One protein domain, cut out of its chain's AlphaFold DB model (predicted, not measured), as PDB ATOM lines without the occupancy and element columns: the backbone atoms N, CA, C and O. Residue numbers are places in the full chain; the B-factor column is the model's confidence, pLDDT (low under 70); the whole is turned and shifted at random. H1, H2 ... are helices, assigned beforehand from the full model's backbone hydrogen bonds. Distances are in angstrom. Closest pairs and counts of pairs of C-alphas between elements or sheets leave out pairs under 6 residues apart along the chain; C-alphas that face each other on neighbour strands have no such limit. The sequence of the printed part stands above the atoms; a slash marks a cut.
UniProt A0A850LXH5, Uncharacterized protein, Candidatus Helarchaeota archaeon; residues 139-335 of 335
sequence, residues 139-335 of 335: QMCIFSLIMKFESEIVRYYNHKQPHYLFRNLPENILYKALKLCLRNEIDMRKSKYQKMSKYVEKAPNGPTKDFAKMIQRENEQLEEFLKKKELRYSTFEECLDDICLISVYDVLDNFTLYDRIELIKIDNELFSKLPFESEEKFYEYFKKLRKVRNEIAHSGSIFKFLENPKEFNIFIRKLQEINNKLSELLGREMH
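This is residues 139 to 335 of the 335 residues of an uncharacterized protein of Candidatus Helarchaeota archaeon (UniProt A0A850LXH5). A body of helices is built round H1, with H10 along one side of it, H6 on the other and H7 and H9 also packed on it, and from this body a long helical hairpin, H3 and H4, reaches away as an arm that makes the length. The short H2 and H5 lie near the hairpin's base. The printed part has 197 residues with ten named helices, H1 to H10 in that order, and no named strand: the class is all helix. The whole is loose, with a radius of gyration of the C-alphas of 21.7 A, and elongated, spanning 69 by 38 by 37 A.

H1, residues 139 to 160, is the hub, touching four other helices. H10, residues 309 to 333, touches it at a shallow tilt of 27 degrees, the same way; the closest C-alphas, of Phe 149 and Asn 323, are 5.6 A apart. H6, residues 248 to 253, touches residues 154 to 158 of H1, opposite ways at a shallow tilt of 13 degrees, with C-alphas 158 and 249 closest at 5.6 A. H9, residues 279 to 297, touches H1 with residues 293 to 296 alone, at a steep tilt of 54 degrees; the closest C-alphas, of Gln 139 and Ile 296, are 6.3 A apart. H7, residues 257 to 266, only just touches H1, with 3 pairs of C-alphas within 8 A, the closest Glu 150 and Leu 257 at 6.7 A. H8, residues 268 to 273, and H7 touch only at the corner, and only just, with 3 pairs; C-alphas 264 and 271 are closest at 6.0 A. H3, residues 171 to 201, touches H6 about perpendicular, at 88 degrees, with C-alphas 177 and 251 closest at 5.8 A. H4, residues 209 to 230, forms a hairpin with H3, opposite ways at a shallow tilt of 4 degrees; C-alphas 193 and 215 are closest at 6.8 A. H5, residues 236 to 243, touches H3, with C-alphas 171 and 236 closest at 6.7 A. H2, residues 163 to 166, touches no helix but is near H5. Every O i to N i+4 pair is within hydrogen-bond range in H1, H3, H4, H5, H6, H7, H9 and H10; in H8 it is 1 of 2, and H2 is too short for such a pair.

H1 begins at C-alpha 139 (66.930, 18.656, -5.392) and is 31.9 A long from first to last C-alpha. H3 is 44.9 A long and ends at C-alpha 201 (97.069, -16.359, 2.571). H4 measures 31.7 A, H9 26.7 A and H10 36.6 A, ending at C-alpha 333 (80.303, 27.179, 22.895).

The C-alphas farthest apart, of Asn 205 and Lys 310, are 70.6 A apart. The printed part has no cut, and the link from H9 to H10 is long, with 11 residues. Mean pLDDT of the printed part is 85.1; it is under 70 at residues 162, 206 to 208, 226, 229 to 245 and 333 to 335.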
ATOM      1  N   GLN A 139      67.097  19.703  -6.404       96.19
ATOM      2  CA  GLN A 139      66.930  18.656  -5.392       96.19
ATOM      3  C   GLN A 139      68.239  18.378  -4.634       96.19
ATOM      4  O   GLN A 139      68.214  18.222  -3.415       96.19
ATOM      5  N   MET A 140      69.388  18.393  -5.319       95.81
ATOM      6  CA  MET A 140      70.709  18.259  -4.696       95.81
ATOM      7  C   MET A 140      71.029  19.427  -3.756       95.81
ATOM      8  O   MET A 140      71.534  19.196  -2.656       95.81
ATOM      9  N   CYS A 141      70.697  20.666  -4.136       95.19
ATOM     10  CA  CYS A 141      70.830  21.824  -3.248       95.19
ATOM     11  C   CYS A 141      69.998  21.634  -1.971       95.19
ATOM     12  O   CYS A 141      70.529  21.760  -0.868       95.19
ATOM     13  N   ILE A 142      68.721  21.263  -2.103       96.25
ATOM     14  CA  ILE A 142      67.828  21.033  -0.955       96.25
ATOM     15  C   ILE A 142      68.355  19.891  -0.082       96.25
ATOM     16  O   ILE A 142      68.437  20.031   1.136       96.25
ATOM     17  N   PHE A 143      68.770  18.781  -0.693       96.25
ATOM     18  CA  PHE A 143      69.331  17.645   0.028       96.25
ATOM     19  C   PHE A 143      70.585  18.031   0.811       96.25
ATOM     20  O   PHE A 143      70.695  17.702   1.987       96.25
ATOM     21  N   SER A 144      71.502  18.790   0.207       96.00
ATOM     22  CA  SER A 144      72.705  19.256   0.901       96.00
ATOM     23  C   SER A 144      72.393  20.188   2.079       96.00
ATOM     24  O   SER A 144      73.078  20.129   3.099       96.00
ATOM     25  N   LEU A 145      71.319  20.982   1.990       95.75
ATOM     26  CA  LEU A 145      70.842  21.822   3.089       95.75
ATOM     27  C   LEU A 145      70.254  20.990   4.243       95.75
ATOM     28  O   LEU A 145      70.472  21.310   5.412       95.75
ATOM     29  N   ILE A 146      69.545  19.903   3.917       96.94
ATOM     30  CA  ILE A 146      69.039  18.931   4.899       96.94
ATOM     31  C   ILE A 146      70.204  18.187   5.558       96.94
ATOM     32  O   ILE A 146      70.228  18.053   6.776       96.94
ATOM     33  N   MET A 147      71.198  17.750   4.783       95.06
ATOM     34  CA  MET A 147      72.388  17.081   5.316       95.06
ATOM     35  C   MET A 147      73.197  17.998   6.236       95.06
ATOM     36  O   MET A 147      73.688  17.539   7.266       95.06
ATOM     37  N   LYS A 148      73.298  19.295   5.904       94.88
ATOM     38  CA  LYS A 148      73.881  20.304   6.799       94.88
ATOM     39  C   LYS A 148      73.127  20.333   8.128       94.88
ATOM     40  O   LYS A 148      73.760  20.210   9.166       94.88
ATOM     41  N   PHE A 149      71.798  20.380   8.092       96.06
ATOM     42  CA  PHE A 149      70.972  20.342   9.302       96.06
ATOM     43  C   PHE A 149      71.198  19.075  10.136       96.06
ATOM     44  O   PHE A 149      71.436  19.171  11.340       96.06
ATOM     45  N   GLU A 150      71.183  17.894   9.509       95.38
ATOM     46  CA  GLU A 150      71.441  16.630  10.211       95.38
ATOM     47  C   GLU A 150      72.836  16.627  10.864       95.38
ATOM     48  O   GLU A 150      72.970  16.219  12.017       95.38
ATOM     49  N   SER A 151      73.856  17.136  10.165       92.62
ATOM     50  CA  SER A 151      75.229  17.215  10.674       92.62
ATOM     51  C   SER A 151      75.387  18.224  11.814       92.62
ATOM     52  O   SER A 151      76.006  17.903  12.827       92.62
ATOM     53  N   GLU A 152      74.801  19.417  11.696       92.75
ATOM     54  CA  GLU A 152      74.897  20.461  12.722       92.75
ATOM     55  C   GLU A 152      74.223  20.030  14.033       92.75
ATOM     56  O   GLU A 152      74.756  20.299  15.107       92.75
ATOM     57  N   ILE A 153      73.123  19.270  13.968       93.94
ATOM     58  CA  ILE A 153      72.517  18.655  15.160       93.94
ATOM     59  C   ILE A 153      73.478  17.681  15.834       93.94
ATOM     60  O   ILE A 153      73.661  17.736  17.051       93.94
ATOM     61  N   VAL A 154      74.084  16.776  15.059       92.56
ATOM     62  CA  VAL A 154      75.024  15.787  15.604       92.56
ATOM     63  C   VAL A 154      76.198  16.501  16.269       92.56
ATOM     64  O   VAL A 154      76.578  16.142  17.380       92.56
ATOM     65  N   ARG A 155      76.733  17.554  15.638       91.31
ATOM     66  CA  ARG A 155      77.812  18.376  16.202       91.31
ATOM     67  C   ARG A 155      77.392  19.064  17.499       91.31
ATOM     68  O   ARG A 155      78.137  18.976  18.473       91.31
ATOM     69  N   TYR A 156      76.221  19.706  17.516       92.00
ATOM     70  CA  TYR A 156      75.684  20.395  18.694       92.00
ATOM     71  C   TYR A 156      75.603  19.447  19.888       92.00
ATOM     72  O   TYR A 156      76.176  19.699  20.947       92.00
ATOM     73  N   TYR A 157      74.977  18.291  19.689       90.56
ATOM     74  CA  TYR A 157      74.809  17.321  20.759       90.56
ATOM     75  C   TYR A 157      76.111  16.639  21.159       90.56
ATOM     76  O   TYR A 157      76.360  16.485  22.349       90.56
ATOM     77  N   ASN A 158      76.982  16.293  20.212       87.50
ATOM     78  CA  ASN A 158      78.284  15.716  20.539       87.50
ATOM     79  C   ASN A 158      79.141  16.668  21.395       87.50
ATOM     80  O   ASN A 158      79.879  16.213  22.265       87.50
ATOM     81  N   HIS A 159      79.013  17.983  21.192       86.06
ATOM     82  CA  HIS A 159      79.687  18.977  22.026       86.06
ATOM     83  C   HIS A 159      79.090  19.058  23.442       86.06
ATOM     84  O   HIS A 159      79.831  19.093  24.423       86.06
ATOM     85  N   LYS A 160      77.758  19.008  23.563       84.12
ATOM     86  CA  LYS A 160      77.037  19.088  24.846       84.12
ATOM     87  C   LYS A 160      77.134  17.845  25.736       84.12
ATOM     88  O   LYS A 160      76.761  17.940  26.901       84.12
ATOM     89  N   GLN A 161      77.594  16.701  25.217       75.19
ATOM     90  CA  GLN A 161      77.645  15.419  25.943       75.19
ATOM     91  C   GLN A 161      76.291  15.078  26.604       75.19
ATOM     92  O   GLN A 161      76.149  15.065  27.830       75.19
ATOM     93  N   PRO A 162      75.247  14.802  25.809       69.75
ATOM     94  CA  PRO A 162      73.855  14.873  26.210       69.75
ATOM     95  C   PRO A 162      73.395  13.575  26.885       69.75
ATOM     96  O   PRO A 162      72.260  13.147  26.696       69.75
ATOM     97  N   HIS A 163      74.253  12.926  27.681       73.69
ATOM     98  CA  HIS A 163      73.943  11.650  28.338       73.69
ATOM     99  C   HIS A 163      72.620  11.704  29.119       73.69
ATOM    100  O   HIS A 163      71.904  10.708  29.207       73.69
ATOM    101  N   TYR A 164      72.269  12.878  29.654       74.75
ATOM    102  CA  TYR A 164      70.999  13.103  30.338       74.75
ATOM    103  C   TYR A 164      69.791  13.163  29.385       74.75
ATOM    104  O   TYR A 164      68.717  12.706  29.765       74.75
ATOM    105  N   LEU A 165      69.943  13.667  28.155       76.75
ATOM    106  CA  LEU A 165      68.859  13.713  27.167       76.75
ATOM    107  C   LEU A 165      68.512  12.319  26.659       76.75
ATOM    108  O   LEU A 165      67.340  12.022  26.452       76.75
ATOM    109  N   PHE A 166      69.499  11.427  26.541       81.31
ATOM    110  CA  PHE A 166      69.225  10.041  26.165       81.31
ATOM    111  C   PHE A 166      68.266   9.354  27.128       81.31
ATOM    112  O   PHE A 166      67.498   8.520  26.668       81.31
ATOM    113  N   ARG A 167      68.238   9.757  28.408       78.81
ATOM    114  CA  ARG A 167      67.299   9.227  29.408       78.81
ATOM    115  C   ARG A 167      65.840   9.589  29.144       78.81
ATOM    116  O   ARG A 167      64.951   8.881  29.593       78.81
ATOM    117  N   ASN A 168      65.613  10.689  28.433       84.25
ATOM    118  CA  ASN A 168      64.283  11.207  28.138       84.25
ATOM    119  C   ASN A 168      63.822  10.846  26.716       84.25
ATOM    120  O   ASN A 168      62.709  11.198  26.330       84.25
ATOM    121  N   LEU A 169      64.661  10.161  25.927       84.56
ATOM    122  CA  LEU A 169      64.269   9.656  24.615       84.56
ATOM    123  C   LEU A 169      63.373   8.417  24.752       84.56
ATOM    124  O   LEU A 169      63.610   7.580  25.624       84.56
ATOM    125  N   PRO A 170      62.410   8.230  23.833       85.12
ATOM    126  CA  PRO A 170      61.692   6.968  23.701       85.12
ATOM    127  C   PRO A 170      62.649   5.772  23.583       85.12
ATOM    128  O   PRO A 170      63.560   5.772  22.748       85.12
ATOM    129  N   GLU A 171      62.417   4.727  24.383       81.38
ATOM    130  CA  GLU A 171      63.303   3.552  24.476       81.38
ATOM    131  C   GLU A 171      63.576   2.903  23.112       81.38
ATOM    132  O   GLU A 171      64.694   2.477  22.817       81.38
ATOM    133  N   ASN A 172      62.567   2.870  22.239       84.62
ATOM    134  CA  ASN A 172      62.670   2.290  20.905       84.62
ATOM    135  C   ASN A 172      63.655   3.040  19.992       84.62
ATOM    136  O   ASN A 172      64.273   2.406  19.135       84.62
ATOM    137  N   ILE A 173      63.807   4.359  20.159       87.31
ATOM    138  CA  ILE A 173      64.758   5.174  19.390       87.31
ATOM    139  C   ILE A 173      66.181   4.824  19.820       87.31
ATOM    140  O   ILE A 173      67.013   4.463  18.983       87.31
ATOM    141  N   LEU A 174      66.434   4.854  21.130       83.56
ATOM    142  CA  LEU A 174      67.758   4.589  21.686       83.56
ATOM    143  C   LEU A 174      68.208   3.151  21.411       83.56
ATOM    144  O   LEU A 174      69.310   2.931  20.910       83.56
ATOM    145  N   TYR A 175      67.325   2.178  21.649       82.38
ATOM    146  CA  TYR A 175      67.591   0.766  21.377       82.38
ATOM    147  C   TYR A 175      67.930   0.528  19.903       82.38
ATOM    148  O   TYR A 175      68.888  -0.178  19.584       82.38
ATOM    149  N   LYS A 176      67.171   1.133  18.981       86.38
ATOM    150  CA  LYS A 176      67.416   0.992  17.542       86.38
ATOM    151  C   LYS A 176      68.787   1.546  17.149       86.38
ATOM    152  O   LYS A 176      69.502   0.880  16.402       86.38
ATOM    153  N   ALA A 177      69.153   2.724  17.647       86.69
ATOM    154  CA  ALA A 177      70.446   3.337  17.358       86.69
ATOM    155  C   ALA A 177      71.610   2.517  17.931       86.69
ATOM    156  O   ALA A 177      72.563   2.221  17.213       86.69
ATOM    157  N   LEU A 178      71.498   2.063  19.182       82.62
ATOM    158  CA  LEU A 178      72.492   1.200  19.828       82.62
ATOM    159  C   LEU A 178      72.701  -0.113  19.082       82.62
ATOM    160  O   LEU A 178      73.831  -0.527  18.821       82.62
ATOM    161  N   LYS A 179      71.601  -0.746  18.677       82.25
ATOM    162  CA  LYS A 179      71.629  -1.972  17.885       82.25
ATOM    163  C   LYS A 179      72.367  -1.777  16.560       82.25
ATOM    164  O   LYS A 179      73.098  -2.672  16.139       82.25
ATOM    165  N   LEU A 180      72.195  -0.626  15.909       86.00
ATOM    166  CA  LEU A 180      72.931  -0.280  14.691       86.00
ATOM    167  C   LEU A 180      74.417  -0.021  14.971       86.00
ATOM    168  O   LEU A 180      75.252  -0.570  14.259       86.00
ATOM    169  N   CYS A 181      74.755   0.710  16.038       84.75
ATOM    170  CA  CYS A 181      76.147   0.957  16.437       84.75
ATOM    171  C   CYS A 181      76.915  -0.353  16.649       84.75
ATOM    172  O   CYS A 181      77.981  -0.560  16.070       84.75
ATOM    173  N   LEU A 182      76.335  -1.271  17.430       78.00
ATOM    174  CA  LEU A 182      76.935  -2.574  17.712       78.00
ATOM    175  C   LEU A 182      77.132  -3.402  16.438       78.00
ATOM    176  O   LEU A 182      78.184  -4.010  16.258       78.00
ATOM    177  N   ARG A 183      76.147  -3.406  15.531       81.50
ATOM    178  CA  ARG A 183      76.265  -4.100  14.238       81.50
ATOM    179  C   ARG A 183      77.381  -3.514  13.376       81.50
ATOM    180  O   ARG A 183      78.200  -4.274  12.867       81.50
ATOM    181  N   ASN A 184      77.460  -2.188  13.277       84.25
ATOM    182  CA  ASN A 184      78.481  -1.507  12.482       84.25
ATOM    183  C   ASN A 184      79.899  -1.796  13.000       84.25
ATOM    184  O   ASN A 184      80.784  -2.121  12.209       84.25
ATOM    185  N   GLU A 185      80.117  -1.748  14.319       79.38
ATOM    186  CA  GLU A 185      81.405  -2.092  14.945       79.38
ATOM    187  C   GLU A 185      81.844  -3.522  14.593       79.38
ATOM    188  O   GLU A 185      83.015  -3.807  14.322       79.38
ATOM    189  N   ILE A 186      80.887  -4.437  14.530       75.06
ATOM    190  CA  ILE A 186      81.140  -5.845  14.234       75.06
ATOM    191  C   ILE A 186      81.443  -6.060  12.764       75.06
ATOM    192  O   ILE A 186      82.402  -6.759  12.437       75.06
ATOM    193  N   ASP A 187      80.680  -5.433  11.875       82.31
ATOM    194  CA  ASP A 187      80.941  -5.495  10.442       82.31
ATOM    195  C   ASP A 187      82.313  -4.886  10.107       82.31
ATOM    196  O   ASP A 187      83.064  -5.449   9.300       82.31
ATOM    197  N   MET A 188      82.714  -3.815  10.803       83.00
ATOM    198  CA  MET A 188      84.068  -3.261  10.720       83.00
ATOM    199  C   MET A 188      85.136  -4.269  11.164       83.00
ATOM    200  O   MET A 188      86.113  -4.487  10.435       83.00
ATOM    201  N   ARG A 189      84.956  -4.935  12.314       79.69
ATOM    202  CA  ARG A 189      85.881  -5.981  12.794       79.69
ATOM    203  C   ARG A 189      85.969  -7.150  11.818       79.69
ATOM    204  O   ARG A 189      87.073  -7.509  11.410       79.69
ATOM    205  N   LYS A 190      84.835  -7.685  11.356       80.00
ATOM    206  CA  LYS A 190      84.781  -8.760  10.349       80.00
ATOM    207  C   LYS A 190      85.520  -8.372   9.072       80.00
ATOM    208  O   LYS A 190      86.339  -9.148   8.582       80.00
ATOM    209  N   SER A 191      85.290  -7.162   8.561       84.62
ATOM    210  CA  SER A 191      85.978  -6.643   7.372       84.62
ATOM    211  C   SER A 191      87.494  -6.559   7.580       84.62
ATOM    212  O   SER A 191      88.273  -6.970   6.713       84.62
ATOM    213  N   LYS A 192      87.940  -6.099   8.757       84.50
ATOM    214  CA  LYS A 192      89.361  -6.064   9.133       84.50
ATOM    215  C   LYS A 192      89.970  -7.467   9.168       84.50
ATOM    216  O   LYS A 192      91.026  -7.676   8.569       84.50
ATOM    217  N   TYR A 193      89.298  -8.432   9.791       80.12
ATOM    218  CA  TYR A 193      89.755  -9.822   9.840       80.12
ATOM    219  C   TYR A 193      89.807 -10.478   8.460       80.12
ATOM    220  O   TYR A 193      90.794 -11.132   8.137       80.12
ATOM    221  N   GLN A 194      88.803 -10.255   7.609       81.56
ATOM    222  CA  GLN A 194      88.799 -10.755   6.231       81.56
ATOM    223  C   GLN A 194      89.967 -10.190   5.415       81.56
ATOM    224  O   GLN A 194      90.630 -10.930   4.687       81.56
ATOM    225  N   LYS A 195      90.255  -8.888   5.549       86.50
ATOM    226  CA  LYS A 195      91.435  -8.270   4.922       86.50
ATOM    227  C   LYS A 195      92.717  -8.912   5.442       86.50
ATOM    228  O   LYS A 195      93.566  -9.285   4.637       86.50
ATOM    229  N   MET A 196      92.834  -9.089   6.757       81.44
ATOM    230  CA  MET A 196      94.009  -9.692   7.383       81.44
ATOM    231  C   MET A 196      94.223 -11.141   6.923       81.44
ATOM    232  O   MET A 196      95.340 -11.471   6.546       81.44
ATOM    233  N   SER A 197      93.161 -11.952   6.823       77.56
ATOM    234  CA  SER A 197      93.201 -13.317   6.271       77.56
ATOM    235  C   SER A 197      93.721 -13.351   4.830       77.56
ATOM    236  O   SER A 197      94.578 -14.163   4.502       77.56
ATOM    237  N   LYS A 198      93.285 -12.417   3.972       83.06
ATOM    238  CA  LYS A 198      93.767 -12.336   2.578       83.06
ATOM    239  C   LYS A 198      95.252 -11.984   2.472       83.06
ATOM    240  O   LYS A 198      95.920 -12.449   1.552       83.06
ATOM    241  N   TYR A 199      95.771 -11.138   3.364       80.44
ATOM    242  CA  TYR A 199      97.210 -10.841   3.421       80.44
ATOM    243  C   TYR A 199      98.011 -12.060   3.869       80.44
ATOM    244  O   TYR A 199      99.048 -12.386   3.301       80.44
ATOM    245  N   VAL A 200      97.476 -12.739   4.872       75.69
ATOM    246  CA  VAL A 200      97.987 -13.966   5.463       75.69
ATOM    247  C   VAL A 200      98.111 -15.094   4.435       75.69
ATOM    248  O   VAL A 200      99.179 -15.688   4.317       75.69
ATOM    249  N   GLU A 201      97.074 -15.340   3.635       76.00
ATOM    250  CA  GLU A 201      97.069 -16.359   2.571       76.00
ATOM    251  C   GLU A 201      98.115 -16.101   1.479       76.00
ATOM    252  O   GLU A 201      98.579 -17.034   0.828       76.00
ATOM    253  N   LYS A 202      98.502 -14.837   1.277       81.44
ATOM    254  CA  LYS A 202      99.496 -14.425   0.277       81.44
ATOM    255  C   LYS A 202     100.930 -14.409   0.807       81.44
ATOM    256  O   LYS A 202     101.852 -14.174   0.026       81.44
ATOM    257  N   ALA A 203     101.142 -14.615   2.107       79.38
ATOM    258  CA  ALA A 203     102.480 -14.599   2.678       79.38
ATOM    259  C   ALA A 203     103.240 -15.895   2.310       79.38
ATOM    260  O   ALA A 203     102.696 -16.987   2.469       79.38
ATOM    261  N   PRO A 204     104.507 -15.811   1.856       77.88
ATOM    262  CA  PRO A 204     105.275 -16.966   1.367       77.88
ATOM    263  C   PRO A 204     105.562 -18.035   2.439       77.88
ATOM    264  O   PRO A 204     105.794 -19.187   2.097       77.88
ATOM    265  N   ASN A 205     105.473 -17.671   3.723       76.50
ATOM    266  CA  ASN A 205     105.507 -18.577   4.879       76.50
ATOM    267  C   ASN A 205     104.178 -18.492   5.653       76.50
ATOM    268  O   ASN A 205     104.188 -18.262   6.861       76.50
ATOM    269  N   GLY A 206     103.054 -18.552   4.926       57.72
ATOM    270  CA  GLY A 206     101.702 -18.234   5.397       57.72
ATOM    271  C   GLY A 206     101.382 -18.763   6.798       57.72
ATOM    272  O   GLY A 206     101.855 -19.834   7.184       57.72
ATOM    273  N   PRO A 207     100.602 -18.019   7.598       56.22
ATOM    274  CA  PRO A 207     100.353 -18.396   8.973       56.22
ATOM    275  C   PRO A 207      99.643 -19.738   9.047       56.22
ATOM    276  O   PRO A 207      98.902 -20.167   8.157       56.22
ATOM    277  N   THR A 208      99.890 -20.396  10.165       69.06
ATOM    278  CA  THR A 208      99.366 -21.715  10.454       69.06
ATOM    279  C   THR A 208      97.838 -21.699  10.417       69.06
ATOM    280  O   THR A 208      97.192 -20.687  10.703       69.06
ATOM    281  N   LYS A 209      97.232 -22.860  10.126       71.56
ATOM    282  CA  LYS A 209      95.789 -23.124  10.310       71.56
ATOM    283  C   LYS A 209      95.238 -22.578  11.641       71.56
ATOM    284  O   LYS A 209      94.036 -22.356  11.757       71.56
ATOM    285  N   ASP A 210      96.098 -22.371  12.633       78.06
ATOM    286  CA  ASP A 210      95.767 -21.836  13.947       78.06
ATOM    287  C   ASP A 210      95.346 -20.361  13.914       78.06
ATOM    288  O   ASP A 210      94.427 -19.994  14.640       78.06
ATOM    289  N   PHE A 211      95.916 -19.526  13.037       75.50
ATOM    290  CA  PHE A 211      95.522 -18.114  12.929       75.50
ATOM    291  C   PHE A 211      94.120 -17.956  12.327       75.50
ATOM    292  O   PHE A 211      93.300 -17.198  12.841       75.50
ATOM    293  N   ALA A 212      93.799 -18.736  11.290       72.19
ATOM    294  CA  ALA A 212      92.450 -18.774  10.720       72.19
ATOM    295  C   ALA A 212      91.412 -19.265  11.748       72.19
ATOM    296  O   ALA A 212      90.341 -18.676  11.881       72.19
ATOM    297  N   LYS A 213      91.756 -20.294  12.539       79.75
ATOM    298  CA  LYS A 213      90.914 -20.779  13.646       79.75
ATOM    299  C   LYS A 213      90.744 -19.744  14.760       79.75
ATOM    300  O   LYS A 213      89.668 -19.672  15.343       79.75
ATOM    301  N   MET A 214      91.782 -18.963  15.068       82.69
ATOM    302  CA  MET A 214      91.711 -17.880  16.053       82.69
ATOM    303  C   MET A 214      90.715 -16.805  15.610       82.69
ATOM    304  O   MET A 214      89.808 -16.479  16.367       82.69
ATOM    305  N   ILE A 215      90.816 -16.341  14.359       72.88
ATOM    306  CA  ILE A 215      89.880 -15.364  13.783       72.88
ATOM    307  C   ILE A 215      88.444 -15.901  13.785       72.88
ATOM    308  O   ILE A 215      87.510 -15.179  14.131       72.88
ATOM    309  N   GLN A 216      88.250 -17.164  13.396       76.81
ATOM    310  CA  GLN A 216      86.922 -17.775  13.400       76.81
ATOM    311  C   GLN A 216      86.321 -17.803  14.814       76.81
ATOM    312  O   GLN A 216      85.173 -17.405  14.985       76.81
ATOM    313  N   ARG A 217      87.110 -18.187  15.826       83.31
ATOM    314  CA  ARG A 217      86.675 -18.178  17.231       83.31
ATOM    315  C   ARG A 217      86.338 -16.778  17.734       83.31
ATOM    316  O   ARG A 217      85.334 -16.628  18.417       83.31
ATOM    317  N   GLU A 218      87.137 -15.764  17.401       75.81
ATOM    318  CA  GLU A 218      86.834 -14.377  17.783       75.81
ATOM    319  C   GLU A 218      85.515 -13.895  17.161       75.81
ATOM    320  O   GLU A 218      84.705 -13.278  17.851       75.81
ATOM    321  N   ASN A 219      85.249 -14.226  15.892       72.19
ATOM    322  CA  ASN A 219      83.974 -13.899  15.247       72.19
ATOM    323  C   ASN A 219      82.788 -14.633  15.896       72.19
ATOM    324  O   ASN A 219      81.753 -14.015  16.130       72.19
ATOM    325  N   GLU A 220      82.930 -15.926  16.205       81.06
ATOM    326  CA  GLU A 220      81.894 -16.713  16.891       81.06
ATOM    327  C   GLU A 220      81.597 -16.155  18.293       81.06
ATOM    328  O   GLU A 220      80.433 -15.982  18.650       81.06
ATOM    329  N   GLN A 221      82.631 -15.783  19.057       80.75
ATOM    330  CA  GLN A 221      82.478 -15.143  20.369       80.75
ATOM    331  C   GLN A 221      81.772 -13.785  20.280       80.75
ATOM    332  O   GLN A 221      80.974 -13.446  21.153       80.75
ATOM    333  N   LEU A 222      82.046 -13.010  19.229       70.06
ATOM    334  CA  LEU A 222      81.435 -11.701  19.003       70.06
ATOM    335  C   LEU A 222      79.944 -11.820  18.639       70.06
ATOM    336  O   LEU A 222      79.123 -11.066  19.157       70.06
ATOM    337  N   GLU A 223      79.583 -12.801  17.808       73.06
ATOM    338  CA  GLU A 223      78.189 -13.134  17.481       73.06
ATOM    339  C   GLU A 223      77.419 -13.669  18.694       73.06
ATOM    340  O   GLU A 223      76.270 -13.294  18.932       73.06
ATOM    341  N   GLU A 224      78.048 -14.520  19.507       81.31
ATOM    342  CA  GLU A 224      77.434 -15.012  20.740       81.31
ATOM    343  C   GLU A 224      77.234 -13.875  21.753       81.31
ATOM    344  O   GLU A 224      76.164 -13.763  22.357       81.31
ATOM    345  N   PHE A 225      78.224 -12.985  21.889       73.25
ATOM    346  CA  PHE A 225      78.114 -11.770  22.695       73.25
ATOM    347  C   PHE A 225      76.958 -10.882  22.221       73.25
ATOM    348  O   PHE A 225      76.165 -10.438  23.052       73.25
ATOM    349  N   LEU A 226      76.802 -10.684  20.906       66.06
ATOM    350  CA  LEU A 226      75.672  -9.953  20.330       66.06
ATOM    351  C   LEU A 226      74.348 -10.605  20.641       66.06
ATOM    352  O   LEU A 226      73.446  -9.929  21.107       66.06
ATOM    353  N   LYS A 227      74.214 -11.903  20.376       73.44
ATOM    354  CA  LYS A 227      72.966 -12.616  20.626       73.44
ATOM    355  C   LYS A 227      72.588 -12.464  22.094       73.44
ATOM    356  O   LYS A 227      71.443 -12.167  22.409       73.44
ATOM    357  N   LYS A 228      73.572 -12.550  22.991       73.50
ATOM    358  CA  LYS A 228      73.391 -12.330  24.426       73.50
ATOM    359  C   LYS A 228      73.036 -10.881  24.777       73.50
ATOM    360  O   LYS A 228      72.245 -10.702  25.692       73.50
ATOM    361  N   LYS A 229      73.579  -9.875  24.078       66.38
ATOM    362  CA  LYS A 229      73.263  -8.440  24.248       66.38
ATOM    363  C   LYS A 229      71.903  -8.053  23.651       66.38
ATOM    364  O   LYS A 229      71.106  -7.438  24.345       66.38
ATOM    365  N   GLU A 230      71.583  -8.494  22.434       63.28
ATOM    366  CA  GLU A 230      70.266  -8.345  21.795       63.28
ATOM    367  C   GLU A 230      69.151  -8.971  22.650       63.28
ATOM    368  O   GLU A 230      68.051  -8.424  22.683       63.28
ATOM    369  N   LEU A 231      69.441 -10.069  23.366       56.16
ATOM    370  CA  LEU A 231      68.551 -10.697  24.354       56.16
ATOM    371  C   LEU A 231      68.589 -10.045  25.750       56.16
ATOM    372  O   LEU A 231      67.702 -10.332  26.551       56.16
ATOM    373  N   ARG A 232      69.604  -9.230  26.073       56.34
ATOM    374  CA  ARG A 232      69.807  -8.672  27.422       56.34
ATOM    375  C   ARG A 232      69.134  -7.344  27.668       56.34
ATOM    376  O   ARG A 232      68.778  -7.133  28.817       56.34
ATOM    377  N   TYR A 233      68.939  -6.499  26.653       57.94
ATOM    378  CA  TYR A 233      68.259  -5.210  26.826       57.94
ATOM    379  C   TYR A 233      66.777  -5.421  27.171       57.94
ATOM    380  O   TYR A 233      65.879  -5.309  26.343       57.94
ATOM    381  N   SER A 234      66.560  -5.815  28.416       56.28
ATOM    382  CA  SER A 234      65.289  -6.011  29.092       56.28
ATOM    383  C   SER A 234      64.898  -4.755  29.868       56.28
ATOM    384  O   SER A 234      63.728  -4.599  30.205       56.28
ATOM    385  N   THR A 235      65.859  -3.852  30.097       60.41
ATOM    386  CA  THR A 235      65.685  -2.551  30.741       60.41
ATOM    387  C   THR A 235      66.546  -1.484  30.058       60.41
ATOM    388  O   THR A 235      67.571  -1.766  29.430       60.41
ATOM    389  N   PHE A 236      66.104  -0.237  30.168       60.88
ATOM    390  CA  PHE A 236      66.730   0.943  29.581       60.88
ATOM    391  C   PHE A 236      68.051   1.336  30.269       60.88
ATOM    392  O   PHE A 236      68.974   1.832  29.624       60.88
ATOM    393  N   GLU A 237      68.188   1.050  31.561       65.94
ATOM    394  CA  GLU A 237      69.392   1.306  32.352       65.94
ATOM    395  C   GLU A 237      70.601   0.504  31.849       65.94
ATOM    396  O   GLU A 237      71.703   1.044  31.773       65.94
ATOM    397  N   GLU A 238      70.396  -0.738  31.402       66.75
ATOM    398  CA  GLU A 238      71.468  -1.550  30.811       66.75
ATOM    399  C   GLU A 238      71.941  -0.998  29.453       66.75
ATOM    400  O   GLU A 238      73.116  -1.131  29.103       66.75
ATOM    401  N   CYS A 239      71.052  -0.343  28.694       64.75
ATOM    402  CA  CYS A 239      71.419   0.370  27.466       64.75
ATOM    403  C   CYS A 239      72.309   1.583  27.767       64.75
ATOM    404  O   CYS A 239      73.250   1.851  27.023       64.75
ATOM    405  N   LEU A 240      72.023   2.323  28.843       64.06
ATOM    406  CA  LEU A 240      72.767   3.530  29.216       64.06
ATOM    407  C   LEU A 240      74.200   3.224  29.667       64.06
ATOM    408  O   LEU A 240      75.115   3.965  29.307       64.06
ATOM    409  N   ASP A 241      74.413   2.123  30.387       69.25
ATOM    410  CA  ASP A 241      75.758   1.688  30.784       69.25
ATOM    411  C   ASP A 241      76.619   1.301  29.569       69.25
ATOM    412  O   ASP A 241      77.816   1.586  29.534       69.25
ATOM    413  N   ASP A 242      76.008   0.726  28.528       66.50
ATOM    414  CA  ASP A 242      76.691   0.435  27.264       66.50
ATOM    415  C   ASP A 242      76.932   1.695  26.414       66.50
ATOM    416  O   ASP A 242      77.927   1.754  25.691       66.50
ATOM    417  N   ILE A 243      76.087   2.729  26.517       62.91
ATOM    418  CA  ILE A 243      76.358   4.039  25.896       62.91
ATOM    419  C   ILE A 243      77.625   4.659  26.481       62.91
ATOM    420  O   ILE A 243      78.340   5.331  25.759       62.91
ATOM    421  N   CYS A 244      77.976   4.407  27.743       62.97
ATOM    422  CA  CYS A 244      79.265   4.863  28.273       62.97
ATOM    423  C   CYS A 244      80.473   4.189  27.587       62.97
ATOM    424  O   CYS A 244      81.592   4.688  27.695       62.97
ATOM    425  N   LEU A 245      80.261   3.069  26.885       66.12
ATOM    426  CA  LEU A 245      81.286   2.336  26.133       66.12
ATOM    427  C   LEU A 245      81.294   2.667  24.629       66.12
ATOM    428  O   LEU A 245      82.242   2.294  23.938       66.12
ATOM    429  N   ILE A 246      80.262   3.348  24.122       72.62
ATOM    430  CA  ILE A 246      80.097   3.754  22.718       72.62
ATOM    431  C   ILE A 246      80.177   5.283  22.658       72.62
ATOM    432  O   ILE A 246      79.670   5.968  23.539       72.62
ATOM    433  N   SER A 247      80.811   5.873  21.642       81.31
ATOM    434  CA  SER A 247      80.851   7.336  21.607       81.31
ATOM    435  C   SER A 247      79.442   7.911  21.392       81.31
ATOM    436  O   SER A 247      78.646   7.382  20.614       81.31
ATOM    437  N   VAL A 248      79.128   9.020  22.070       83.06
ATOM    438  CA  VAL A 248      77.884   9.785  21.855       83.06
ATOM    439  C   VAL A 248      77.692  10.085  20.367       83.06
ATOM    440  O   VAL A 248      76.583   9.971  19.848       83.06
ATOM    441  N   TYR A 249      78.787  10.413  19.679       86.94
ATOM    442  CA  TYR A 249      78.811  10.628  18.241       86.94
ATOM    443  C   TYR A 249      78.273   9.424  17.460       86.94
ATOM    444  O   TYR A 249      77.376   9.602  16.642       86.94
ATOM    445  N   ASP A 250      78.754   8.207  17.736       85.94
ATOM    446  CA  ASP A 250      78.322   7.003  17.011       85.94
ATOM    447  C   ASP A 250      76.820   6.761  17.186       85.94
ATOM    448  O   ASP A 250      76.121   6.428  16.227       85.94
ATOM    449  N   VAL A 251      76.293   6.988  18.393       87.19
ATOM    450  CA  VAL A 251      74.853   6.870  18.661       87.19
ATOM    451  C   VAL A 251      74.066   7.889  17.833       87.19
ATOM    452  O   VAL A 251      73.119   7.514  17.142       87.19
ATOM    453  N   LEU A 252      74.480   9.159  17.855       89.94
ATOM    454  CA  LEU A 252      73.829  10.251  17.123       89.94
ATOM    455  C   LEU A 252      73.944  10.113  15.597       89.94
ATOM    456  O   LEU A 252      73.042  10.534  14.866       89.94
ATOM    457  N   ASP A 253      75.027   9.533  15.089       89.62
ATOM    458  CA  ASP A 253      75.219   9.292  13.656       89.62
ATOM    459  C   ASP A 253      74.227   8.239  13.135       89.62
ATOM    460  O   ASP A 253      73.655   8.379  12.052       89.62
ATOM    461  N   ASN A 254      73.895   7.252  13.977       90.50
ATOM    462  CA  ASN A 254      72.907   6.214  13.675       90.50
ATOM    463  C   ASN A 254      71.445   6.658  13.855       90.50
ATOM    464  O   ASN A 254      70.525   5.884  13.565       90.50
ATOM    465  N   PHE A 255      71.197   7.892  14.302       92.88
ATOM    466  CA  PHE A 255      69.847   8.444  14.346       92.88
ATOM    467  C   PHE A 255      69.338   8.716  12.927       92.88
ATOM    468  O   PHE A 255      70.072   9.115  12.022       92.88
ATOM    469  N   THR A 256      68.044   8.513  12.703       93.19
ATOM    470  CA  THR A 256      67.375   9.039  11.511       93.19
ATOM    471  C   THR A 256      67.050  10.523  11.697       93.19
ATOM    472  O   THR A 256      67.054  11.026  12.818       93.19
ATOM    473  N   LEU A 257      66.681  11.224  10.617       94.06
ATOM    474  CA  LEU A 257      66.166  12.597  10.711       94.06
ATOM    475  C   LEU A 257      65.050  12.720  11.765       94.06
ATOM    476  O   LEU A 257      65.029  13.676  12.528       94.06
ATOM    477  N   TYR A 258      64.145  11.738  11.823       93.81
ATOM    478  CA  TYR A 258      63.063  11.715  12.808       93.81
ATOM    479  C   TYR A 258      63.596  11.632  14.242       93.81
ATOM    480  O   TYR A 258      63.194  12.420  15.088       93.81
ATOM    481  N   ASP A 259      64.546  10.733  14.491       93.88
ATOM    482  CA  ASP A 259      65.133  10.544  15.820       93.88
ATOM    483  C   ASP A 259      65.871  11.816  16.289       93.88
ATOM    484  O   ASP A 259      65.786  12.201  17.453       93.88
ATOM    485  N   ARG A 260      66.524  12.533  15.361       94.00
ATOM    486  CA  ARG A 260      67.155  13.842  15.616       94.00
ATOM    487  C   ARG A 260      66.140  14.931  15.979       94.00
ATOM    488  O   ARG A 260      66.418  15.759  16.840       94.00
ATOM    489  N   ILE A 261      64.971  14.936  15.339       94.81
ATOM    490  CA  ILE A 261      63.882  15.881  15.641       94.81
ATOM    491  C   ILE A 261      63.298  15.603  17.031       94.81
ATOM    492  O   ILE A 261      63.089  16.542  17.797       94.81
ATOM    493  N   GLU A 262      63.085  14.332  17.381       93.06
ATOM    494  CA  GLU A 262      62.628  13.949  18.725       93.06
ATOM    495  C   GLU A 262      63.644  14.350  19.802       93.06
ATOM    496  O   GLU A 262      63.254  14.814  20.871       93.06
ATOM    497  N   LEU A 263      64.942  14.264  19.500       92.69
ATOM    498  CA  LEU A 263      65.991  14.745  20.395       92.69
ATOM    499  C   LEU A 263      65.914  16.266  20.622       92.69
ATOM    500  O   LEU A 263      66.006  16.710  21.759       92.69
ATOM    501  N   ILE A 264      65.684  17.067  19.574       94.44
ATOM    502  CA  ILE A 264      65.451  18.518  19.723       94.44
ATOM    503  C   ILE A 264      64.236  18.800  20.605       94.44
ATOM    504  O   ILE A 264      64.275  19.712  21.421       94.44
ATOM    505  N   LYS A 265      63.164  18.021  20.456       92.12
ATOM    506  CA  LYS A 265      61.923  18.233  21.203       92.12
ATOM    507  C   LYS A 265      62.115  18.096  22.717       92.12
ATOM    508  O   LYS A 265      61.511  18.840  23.479       92.12
ATOM    509  N   ILE A 266      62.934  17.141  23.153       91.94
ATOM    510  CA  ILE A 266      63.211  16.937  24.583       91.94
ATOM    511  C   ILE A 266      64.271  17.903  25.132       91.94
ATOM    512  O   ILE A 266      64.364  18.080  26.348       91.94
ATOM    513  N   ASP A 267      65.057  18.538  24.261       92.94
ATOM    514  CA  ASP A 267      65.991  19.601  24.620       92.94
ATOM    515  C   ASP A 267      65.275  20.960  24.612       92.94
ATOM    516  O   ASP A 267      65.310  21.716  23.639       92.94
ATOM    517  N   ASN A 268      64.633  21.290  25.738       91.81
ATOM    518  CA  ASN A 268      63.961  22.580  25.922       91.81
ATOM    519  C   ASN A 268      64.898  23.780  25.684       91.81
ATOM    520  O   ASN A 268      64.440  24.838  25.242       91.81
ATOM    521  N   GLU A 269      66.197  23.637  25.974       92.44
ATOM    522  CA  GLU A 269      67.168  24.712  25.782       92.44
ATOM    523  C   GLU A 269      67.359  24.983  24.288       92.44
ATOM    524  O   GLU A 269      67.188  26.125  23.851       92.44
ATOM    525  N   LEU A 270      67.660  23.950  23.497       94.12
ATOM    526  CA  LEU A 270      67.808  24.090  22.049       94.12
ATOM    527  C   LEU A 270      66.492  24.508  21.394       94.12
ATOM    528  O   LEU A 270      66.481  25.452  20.606       94.12
ATOM    529  N   PHE A 271      65.387  23.846  21.740       95.50
ATOM    530  CA  PHE A 271      64.073  24.129  21.172       95.50
ATOM    531  C   PHE A 271      63.691  25.608  21.333       95.50
ATOM    532  O   PHE A 271      63.305  26.245  20.355       95.50
ATOM    533  N   SER A 272      63.903  26.185  22.524       95.69
ATOM    534  CA  SER A 272      63.605  27.602  22.800       95.69
ATOM    535  C   SER A 272      64.440  28.601  21.987       95.69
ATOM    536  O   SER A 272      64.065  29.766  21.859       95.69
ATOM    537  N   LYS A 273      65.581  28.162  21.441       96.69
ATOM    538  CA  LYS A 273      66.492  28.982  20.632       96.69
ATOM    539  C   LYS A 273      66.210  28.872  19.135       96.69
ATOM    540  O   LYS A 273      66.722  29.699  18.376       96.69
ATOM    541  N   LEU A 274      65.460  27.858  18.703       96.81
ATOM    542  CA  LEU A 274      65.091  27.670  17.305       96.81
ATOM    543  C   LEU A 274      63.967  28.634  16.904       96.81
ATOM    544  O   LEU A 274      63.165  29.037  17.743       96.81
ATOM    545  N   PRO A 275      63.876  29.008  15.617       97.00
ATOM    546  CA  PRO A 275      62.978  30.069  15.179       97.00
ATOM    547  C   PRO A 275      61.527  29.579  15.020       97.00
ATOM    548  O   PRO A 275      60.925  29.751  13.966       97.00
ATOM    549  N   PHE A 276      60.937  28.930  16.018       97.38
ATOM    550  CA  PHE A 276      59.556  28.448  15.948       97.38
ATOM    551  C   PHE A 276      58.664  29.181  16.943       97.38
ATOM    552  O   PHE A 276      59.030  29.382  18.093       97.38
ATOM    553  N   GLU A 277      57.471  29.562  16.487       96.00
ATOM    554  CA  GLU A 277      56.472  30.248  17.317       96.00
ATOM    555  C   GLU A 277      55.798  29.298  18.317       96.00
ATOM    556  O   GLU A 277      55.321  29.726  19.366       96.00
ATOM    557  N   SER A 278      55.739  28.003  17.989       96.19
ATOM    558  CA  SER A 278      55.125  26.968  18.818       96.19
ATOM    559  C   SER A 278      55.667  25.571  18.494       96.19
ATOM    560  O   SER A 278      56.234  25.333  17.423       96.19
ATOM    561  N   GLU A 279      55.439  24.623  19.408       95.69
ATOM    562  CA  GLU A 279      55.717  23.191  19.206       95.69
ATOM    563  C   GLU A 279      54.938  22.620  18.012       95.69
ATOM    564  O   GLU A 279      55.478  21.851  17.219       95.69
ATOM    565  N   GLU A 280      53.696  23.061  17.807       96.94
ATOM    566  CA  GLU A 280      52.894  22.663  16.648       96.94
ATOM    567  C   GLU A 280      53.554  23.093  15.330       96.94
ATOM    568  O   GLU A 280      53.737  22.268  14.434       96.94
ATOM    569  N   LYS A 281      54.002  24.354  15.227       97.62
ATOM    570  CA  LYS A 281      54.680  24.867  14.022       97.62
ATOM    571  C   LYS A 281      56.009  24.169  13.761       97.62
ATOM    572  O   LYS A 281      56.343  23.903  12.604       97.62
ATOM    573  N   PHE A 282      56.742  23.832  14.819       97.69
ATOM    574  CA  PHE A 282      57.927  22.984  14.731       97.69
ATOM    575  C   PHE A 282      57.591  21.623  14.104       97.69
ATOM    576  O   PHE A 282      58.213  21.219  13.117       97.69
ATOM    577  N   TYR A 283      56.563  20.939  14.608       96.12
ATOM    578  CA  TYR A 283      56.176  19.623  14.104       96.12
ATOM    579  C   TYR A 283      55.647  19.643  12.676       96.12
ATOM    580  O   TYR A 283      56.012  18.772  11.881       96.12
ATOM    581  N   GLU A 284      54.816  20.622  12.324       97.31
ATOM    582  CA  GLU A 284      54.330  20.803  10.955       97.31
ATOM    583  C   GLU A 284      55.499  20.952   9.976       97.31
ATOM    584  O   GLU A 284      55.565  20.246   8.960       97.31
ATOM    585  N   TYR A 285      56.461  21.811  10.321       98.25
ATOM    586  CA  TYR A 285      57.640  22.053   9.505       98.25
ATOM    587  C   TYR A 285      58.491  20.791   9.334       98.25
ATOM    588  O   TYR A 285      58.821  20.404   8.211       98.25
ATOM    589  N   PHE A 286      58.807  20.091  10.423       97.88
ATOM    590  CA  PHE A 286      59.667  18.910  10.369       97.88
ATOM    591  C   PHE A 286      58.990  17.679   9.753       97.88
ATOM    592  O   PHE A 286      59.640  16.891   9.055       97.88
ATOM    593  N   LYS A 287      57.667  17.545   9.898       96.81
ATOM    594  CA  LYS A 287      56.867  16.562   9.151       96.81
ATOM    595  C   LYS A 287      56.981  16.803   7.649       96.81
ATOM    596  O   LYS A 287      57.125  15.849   6.881       96.81
ATOM    597  N   LYS A 288      56.947  18.068   7.230       97.94
ATOM    598  CA  LYS A 288      57.131  18.470   5.837       97.94
ATOM    599  C   LYS A 288      58.569  18.254   5.353       97.94
ATOM    600  O   LYS A 288      58.753  17.655   4.298       97.94
ATOM    601  N   LEU A 289      59.575  18.627   6.149       98.12
ATOM    602  CA  LEU A 289      60.996  18.385   5.860       98.12
ATOM    603  C   LEU A 289      61.274  16.903   5.590       98.12
ATOM    604  O   LEU A 289      61.906  16.556   4.595       98.12
ATOM    605  N   ARG A 290      60.739  16.018   6.440       96.75
ATOM    606  CA  ARG A 290      60.864  14.563   6.282       96.75
ATOM    607  C   ARG A 290      60.260  14.072   4.969       96.75
ATOM    608  O   ARG A 290      60.860  13.240   4.295       96.75
ATOM    609  N   LYS A 291      59.078  14.576   4.611       97.19
ATOM    610  CA  LYS A 291      58.401  14.232   3.358       97.19
ATOM    611  C   LYS A 291      59.218  14.671   2.136       97.19
ATOM    612  O   LYS A 291      59.456  13.851   1.257       97.19
ATOM    613  N   VAL A 292      59.723  15.908   2.133       97.69
ATOM    614  CA  VAL A 292      60.600  16.431   1.066       97.69
ATOM    615  C   VAL A 292      61.884  15.604   0.949       97.69
ATOM    616  O   VAL A 292      62.222  15.160  -0.145       97.69
ATOM    617  N   ARG A 293      62.566  15.326   2.069       97.00
ATOM    618  CA  ARG A 293      63.767  14.473   2.097       97.00
ATOM    619  C   ARG A 293      63.504  13.099   1.476       97.00
ATOM    620  O   ARG A 293      64.317  12.620   0.694       97.00
ATOM    621  N   ASN A 294      62.387  12.468   1.840       95.69
ATOM    622  CA  ASN A 294      62.029  11.144   1.343       95.69
ATOM    623  C   ASN A 294      61.750  11.155  -0.164       95.69
ATOM    624  O   ASN A 294      62.196  10.243  -0.849       95.69
ATOM    625  N   GLU A 295      61.062  12.174  -0.690       96.69
ATOM    626  CA  GLU A 295      60.870  12.290  -2.142       96.69
ATOM    627  C   GLU A 295      62.208  12.430  -2.856       96.69
ATOM    628  O   GLU A 295      62.458  11.673  -3.784       96.69
ATOM    629  N   ILE A 296      63.109  13.295  -2.383       96.38
ATOM    630  CA  ILE A 296      64.435  13.445  -3.001       96.38
ATOM    631  C   ILE A 296      65.211  12.118  -2.970       96.38
ATOM    632  O   ILE A 296      65.765  11.699  -3.983       96.38
ATOM    633  N   ALA A 297      65.212  11.414  -1.833       93.25
ATOM    634  CA  ALA A 297      65.899  10.128  -1.686       93.25
ATOM    635  C   ALA A 297      65.340   9.022  -2.602       93.25
ATOM    636  O   ALA A 297      66.044   8.060  -2.906       93.25
ATOM    637  N   HIS A 298      64.088   9.153  -3.040       93.81
ATOM    638  CA  HIS A 298      63.425   8.228  -3.955       93.81
ATOM    639  C   HIS A 298      63.281   8.793  -5.377       93.81
ATOM    640  O   HIS A 298      62.488   8.267  -6.156       93.81
ATOM    641  N   SER A 299      64.034   9.849  -5.720       92.50
ATOM    642  CA  SER A 299      63.969  10.539  -7.021       92.50
ATOM    643  C   SER A 299      62.547  10.972  -7.412       92.50
ATOM    644  O   SER A 299      62.175  10.976  -8.585       92.50
ATOM    645  N   GLY A 300      61.730  11.284  -6.410       94.69
ATOM    646  CA  GLY A 300      60.356  11.743  -6.534       94.69
ATOM    647  C   GLY A 300      60.247  13.249  -6.778       94.69
ATOM    648  O   GLY A 300      61.238  13.953  -6.975       94.69
ATOM    649  N   SER A 301      59.009  13.746  -6.771       95.44
ATOM    650  CA  SER A 301      58.720  15.168  -6.979       95.44
ATOM    651  C   SER A 301      58.541  15.885  -5.648       95.44
ATOM    652  O   SER A 301      57.666  15.530  -4.855       95.44
ATOM    653  N   ILE A 302      59.326  16.940  -5.428       95.12
ATOM    654  CA  ILE A 302      59.218  17.773  -4.222       95.12
ATOM    655  C   ILE A 302      57.957  18.645  -4.227       95.12
ATOM    656  O   ILE A 302      57.499  19.062  -3.162       95.12
ATOM    657  N   PHE A 303      57.342  18.867  -5.393       94.88
ATOM    658  CA  PHE A 303      56.116  19.661  -5.515       94.88
ATOM    659  C   PHE A 303      54.879  18.985  -4.938       94.88
ATOM    660  O   PHE A 303      53.895  19.667  -4.712       94.88
ATOM    661  N   LYS A 304      54.938  17.696  -4.574       93.00
ATOM    662  CA  LYS A 304      53.898  17.077  -3.728       93.00
ATOM    663  C   LYS A 304      53.740  17.768  -2.367       93.00
ATOM    664  O   LYS A 304      52.767  17.522  -1.664       93.00
ATOM    665  N   PHE A 305      54.751  18.535  -1.951       95.69
ATOM    666  CA  PHE A 305      54.789  19.224  -0.663       95.69
ATOM    667  C   PHE A 305      55.181  20.701  -0.778       95.69
ATOM    668  O   PHE A 305      55.033  21.431   0.193       95.69
ATOM    669  N   LEU A 306      55.735  21.141  -1.906       94.75
ATOM    670  CA  LEU A 306      56.157  22.521  -2.155       94.75
ATOM    671  C   LEU A 306      55.468  23.011  -3.430       94.75
ATOM    672  O   LEU A 306      56.112  23.156  -4.462       94.75
ATOM    673  N   GLU A 307      54.149  23.168  -3.375       92.88
ATOM    674  CA  GLU A 307      53.303  23.268  -4.574       92.88
ATOM    675  C   GLU A 307      53.440  24.607  -5.298       92.88
ATOM    676  O   GLU A 307      53.223  24.683  -6.504       92.88
ATOM    677  N   ASN A 308      53.804  25.667  -4.573       94.75
ATOM    678  CA  ASN A 308      53.906  27.017  -5.117       94.75
ATOM    679  C   ASN A 308      55.217  27.716  -4.709       94.75
ATOM    680  O   ASN A 308      55.824  27.356  -3.690       94.75
ATOM    681  N   PRO A 309      55.643  28.752  -5.459       93.94
ATOM    682  CA  PRO A 309      56.904  29.447  -5.210       93.94
ATOM    683  C   PRO A 309      57.058  30.029  -3.807       93.94
ATOM    684  O   PRO A 309      58.117  29.901  -3.193       93.94
ATOM    685  N   LYS A 310      55.992  30.626  -3.267       94.62
ATOM    686  CA  LYS A 310      56.004  31.231  -1.931       94.62
ATOM    687  C   LYS A 310      56.253  30.178  -0.855       94.62
ATOM    688  O   LYS A 310      57.097  30.353   0.019       94.62
ATOM    689  N   GLU A 311      55.535  29.062  -0.923       95.00
ATOM    690  CA  GLU A 311      55.706  27.943  -0.001       95.00
ATOM    691  C   GLU A 311      57.103  27.314  -0.114       95.00
ATOM    692  O   GLU A 311      57.722  27.003   0.910       95.00
ATOM    693  N   PHE A 312      57.613  27.166  -1.340       95.69
ATOM    694  CA  PHE A 312      58.975  26.707  -1.603       95.69
ATOM    695  C   PHE A 312      60.007  27.627  -0.937       95.69
ATOM    696  O   PHE A 312      60.839  27.159  -0.158       95.69
ATOM    697  N   ASN A 313      59.930  28.938  -1.171       94.69
ATOM    698  CA  ASN A 313      60.901  29.887  -0.634       94.69
ATOM    699  C   ASN A 313      60.830  29.992   0.899       94.69
ATOM    700  O   ASN A 313      61.869  29.974   1.560       94.69
ATOM    701  N   ILE A 314      59.625  30.012   1.484       95.56
ATOM    702  CA  ILE A 314      59.442  29.965   2.946       95.56
ATOM    703  C   ILE A 314      60.111  28.716   3.525       95.56
ATOM    704  O   ILE A 314      60.831  28.808   4.520       95.56
ATOM    705  N   PHE A 315      59.913  27.554   2.898       97.38
ATOM    706  CA  PHE A 315      60.505  26.302   3.360       97.38
ATOM    707  C   PHE A 315      62.040  26.344   3.354       97.38
ATOM    708  O   PHE A 315      62.655  25.978   4.361       97.38
ATOM    709  N   ILE A 316      62.647  26.824   2.260       95.94
ATOM    710  CA  ILE A 316      64.107  26.932   2.119       95.94
ATOM    711  C   ILE A 316      64.687  27.945   3.104       95.94
ATOM    712  O   ILE A 316      65.614  27.603   3.841       95.94
ATOM    713  N   ARG A 317      64.115  29.152   3.181       95.69
ATOM    714  CA  ARG A 317      64.562  30.194   4.119       95.69
ATOM    715  C   ARG A 317      64.495  29.716   5.558       95.69
ATOM    716  O   ARG A 317      65.434  29.940   6.315       95.69
ATOM    717  N   LYS A 318      63.428  29.003   5.926       97.81
ATOM    718  CA  LYS A 318      63.289  28.464   7.278       97.81
ATOM    719  C   LYS A 318      64.372  27.438   7.604       97.81
ATOM    720  O   LYS A 318      64.920  27.465   8.702       97.81
ATOM    721  N   LEU A 319      64.736  26.577   6.649       97.31
ATOM    722  CA  LEU A 319      65.800  25.590   6.854       97.31
ATOM    723  C   LEU A 319      67.172  26.259   6.973       97.31
ATOM    724  O   LEU A 319      68.005  25.833   7.772       97.31
ATOM    725  N   GLN A 320      67.413  27.308   6.182       95.06
ATOM    726  CA  GLN A 320      68.621  28.127   6.280       95.06
ATOM    727  C   GLN A 320      68.704  28.834   7.639       95.06
ATOM    728  O   GLN A 320      69.749  28.784   8.277       95.06
ATOM    729  N   GLU A 321      67.603  29.422   8.112       96.62
ATOM    730  CA  GLU A 321      67.517  30.082   9.420       96.62
ATOM    731  C   GLU A 321      67.851  29.114  10.566       96.62
ATOM    732  O   GLU A 321      68.683  29.426  11.416       96.62
ATOM    733  N   ILE A 322      67.275  27.905  10.548       97.06
ATOM    734  CA  ILE A 322      67.566  26.849  11.532       97.06
ATOM    735  C   ILE A 322      69.048  26.452  11.490       97.06
ATOM    736  O   ILE A 322      69.689  26.372  12.537       97.06
ATOM    737  N   ASN A 323      69.602  26.227  10.296       95.50
ATOM    738  CA  ASN A 323      71.014  25.875  10.126       95.50
ATOM    739  C   ASN A 323      71.945  26.963  10.664       95.50
ATOM    740  O   ASN A 323      72.860  26.664  11.426       95.50
ATOM    741  N   ASN A 324      71.691  28.221  10.306       93.69
ATOM    742  CA  ASN A 324      72.471  29.353  10.797       93.69
ATOM    743  C   ASN A 324      72.385  29.436  12.321       93.69
ATOM    744  O   ASN A 324      73.401  29.641  12.981       93.69
ATOM    745  N   LYS A 325      71.197  29.191  12.887       95.56
ATOM    746  CA  LYS A 325      71.019  29.209  14.333       95.56
ATOM    747  C   LYS A 325      71.815  28.118  15.042       95.56
ATOM    748  O   LYS A 325      72.434  28.395  16.064       95.56
ATOM    749  N   LEU A 326      71.831  26.900  14.503       94.31
ATOM    750  CA  LEU A 326      72.641  25.804  15.042       94.31
ATOM    751  C   LEU A 326      74.138  26.131  14.981       94.31
ATOM    752  O   LEU A 326      74.841  25.959  15.977       94.31
ATOM    753  N   SER A 327      74.609  26.676  13.857       91.62
ATOM    754  CA  SER A 327      76.010  27.076  13.700       91.62
ATOM    755  C   SER A 327      76.406  28.219  14.650       91.62
ATOM    756  O   SER A 327      77.492  28.179  15.224       91.62
ATOM    757  N   GLU A 328      75.526  29.200  14.887       92.62
ATOM    758  CA  GLU A 328      75.742  30.251  15.897       92.62
ATOM    759  C   GLU A 328      75.905  29.675  17.307       92.62
ATOM    760  O   GLU A 328      76.767  30.121  18.066       92.62
ATOM    761  N   LEU A 329      75.060  28.708  17.679       92.38
ATOM    762  CA  LEU A 329      75.111  28.080  19.000       92.38
ATOM    763  C   LEU A 329      76.400  27.279  19.184       92.38
ATOM    764  O   LEU A 329      77.030  27.388  20.229       92.38
ATOM    765  N   LEU A 330      76.837  26.565  18.148       88.44
ATOM    766  CA  LEU A 330      78.122  25.868  18.134       88.44
ATOM    767  C   LEU A 330      79.315  26.825  18.259       88.44
ATOM    768  O   LEU A 330      80.231  26.563  19.033       88.44
ATOM    769  N   GLY A 331      79.302  27.946  17.532       85.06
ATOM    770  CA  GLY A 331      80.384  28.935  17.579       85.06
ATOM    771  C   GLY A 331      80.533  29.606  18.948       85.06
ATOM    772  O   GLY A 331      81.649  29.875  19.378       85.06
ATOM    773  N   ARG A 332      79.424  29.835  19.662       70.94
ATOM    774  CA  ARG A 332      79.443  30.427  21.013       70.94
ATOM    775  C   ARG A 332      79.956  29.485  22.098       70.94
ATOM    776  O   ARG A 332      80.358  29.979  23.140       70.94
ATOM    777  N   GLU A 333      79.894  28.174  21.890       58.78
ATOM    778  CA  GLU A 333      80.303  27.179  22.895       58.78
ATOM    779  C   GLU A 333      81.748  26.698  22.710       58.78
ATOM    780  O   GLU A 333      82.354  26.168  23.637       58.78
ATOM    781  N   MET A 334      82.329  26.922  21.528       56.38
ATOM    782  CA  MET A 334      83.731  26.610  21.233       56.38
ATOM    783  C   MET A 334      84.729  27.703  21.668       56.38
ATOM    784  O   MET A 334      85.937  27.519  21.494       56.38
ATOM    785  N   HIS A 335      84.241  28.813  22.226       44.91
ATOM    786  CA  HIS A 335      85.019  29.927  22.778       44.91
ATOM    787  C   HIS A 335      84.711  30.093  24.261       44.91
ATOM    788  O   HIS A 335      85.667  30.391  25.013       44.91
TER     789      HIS A 335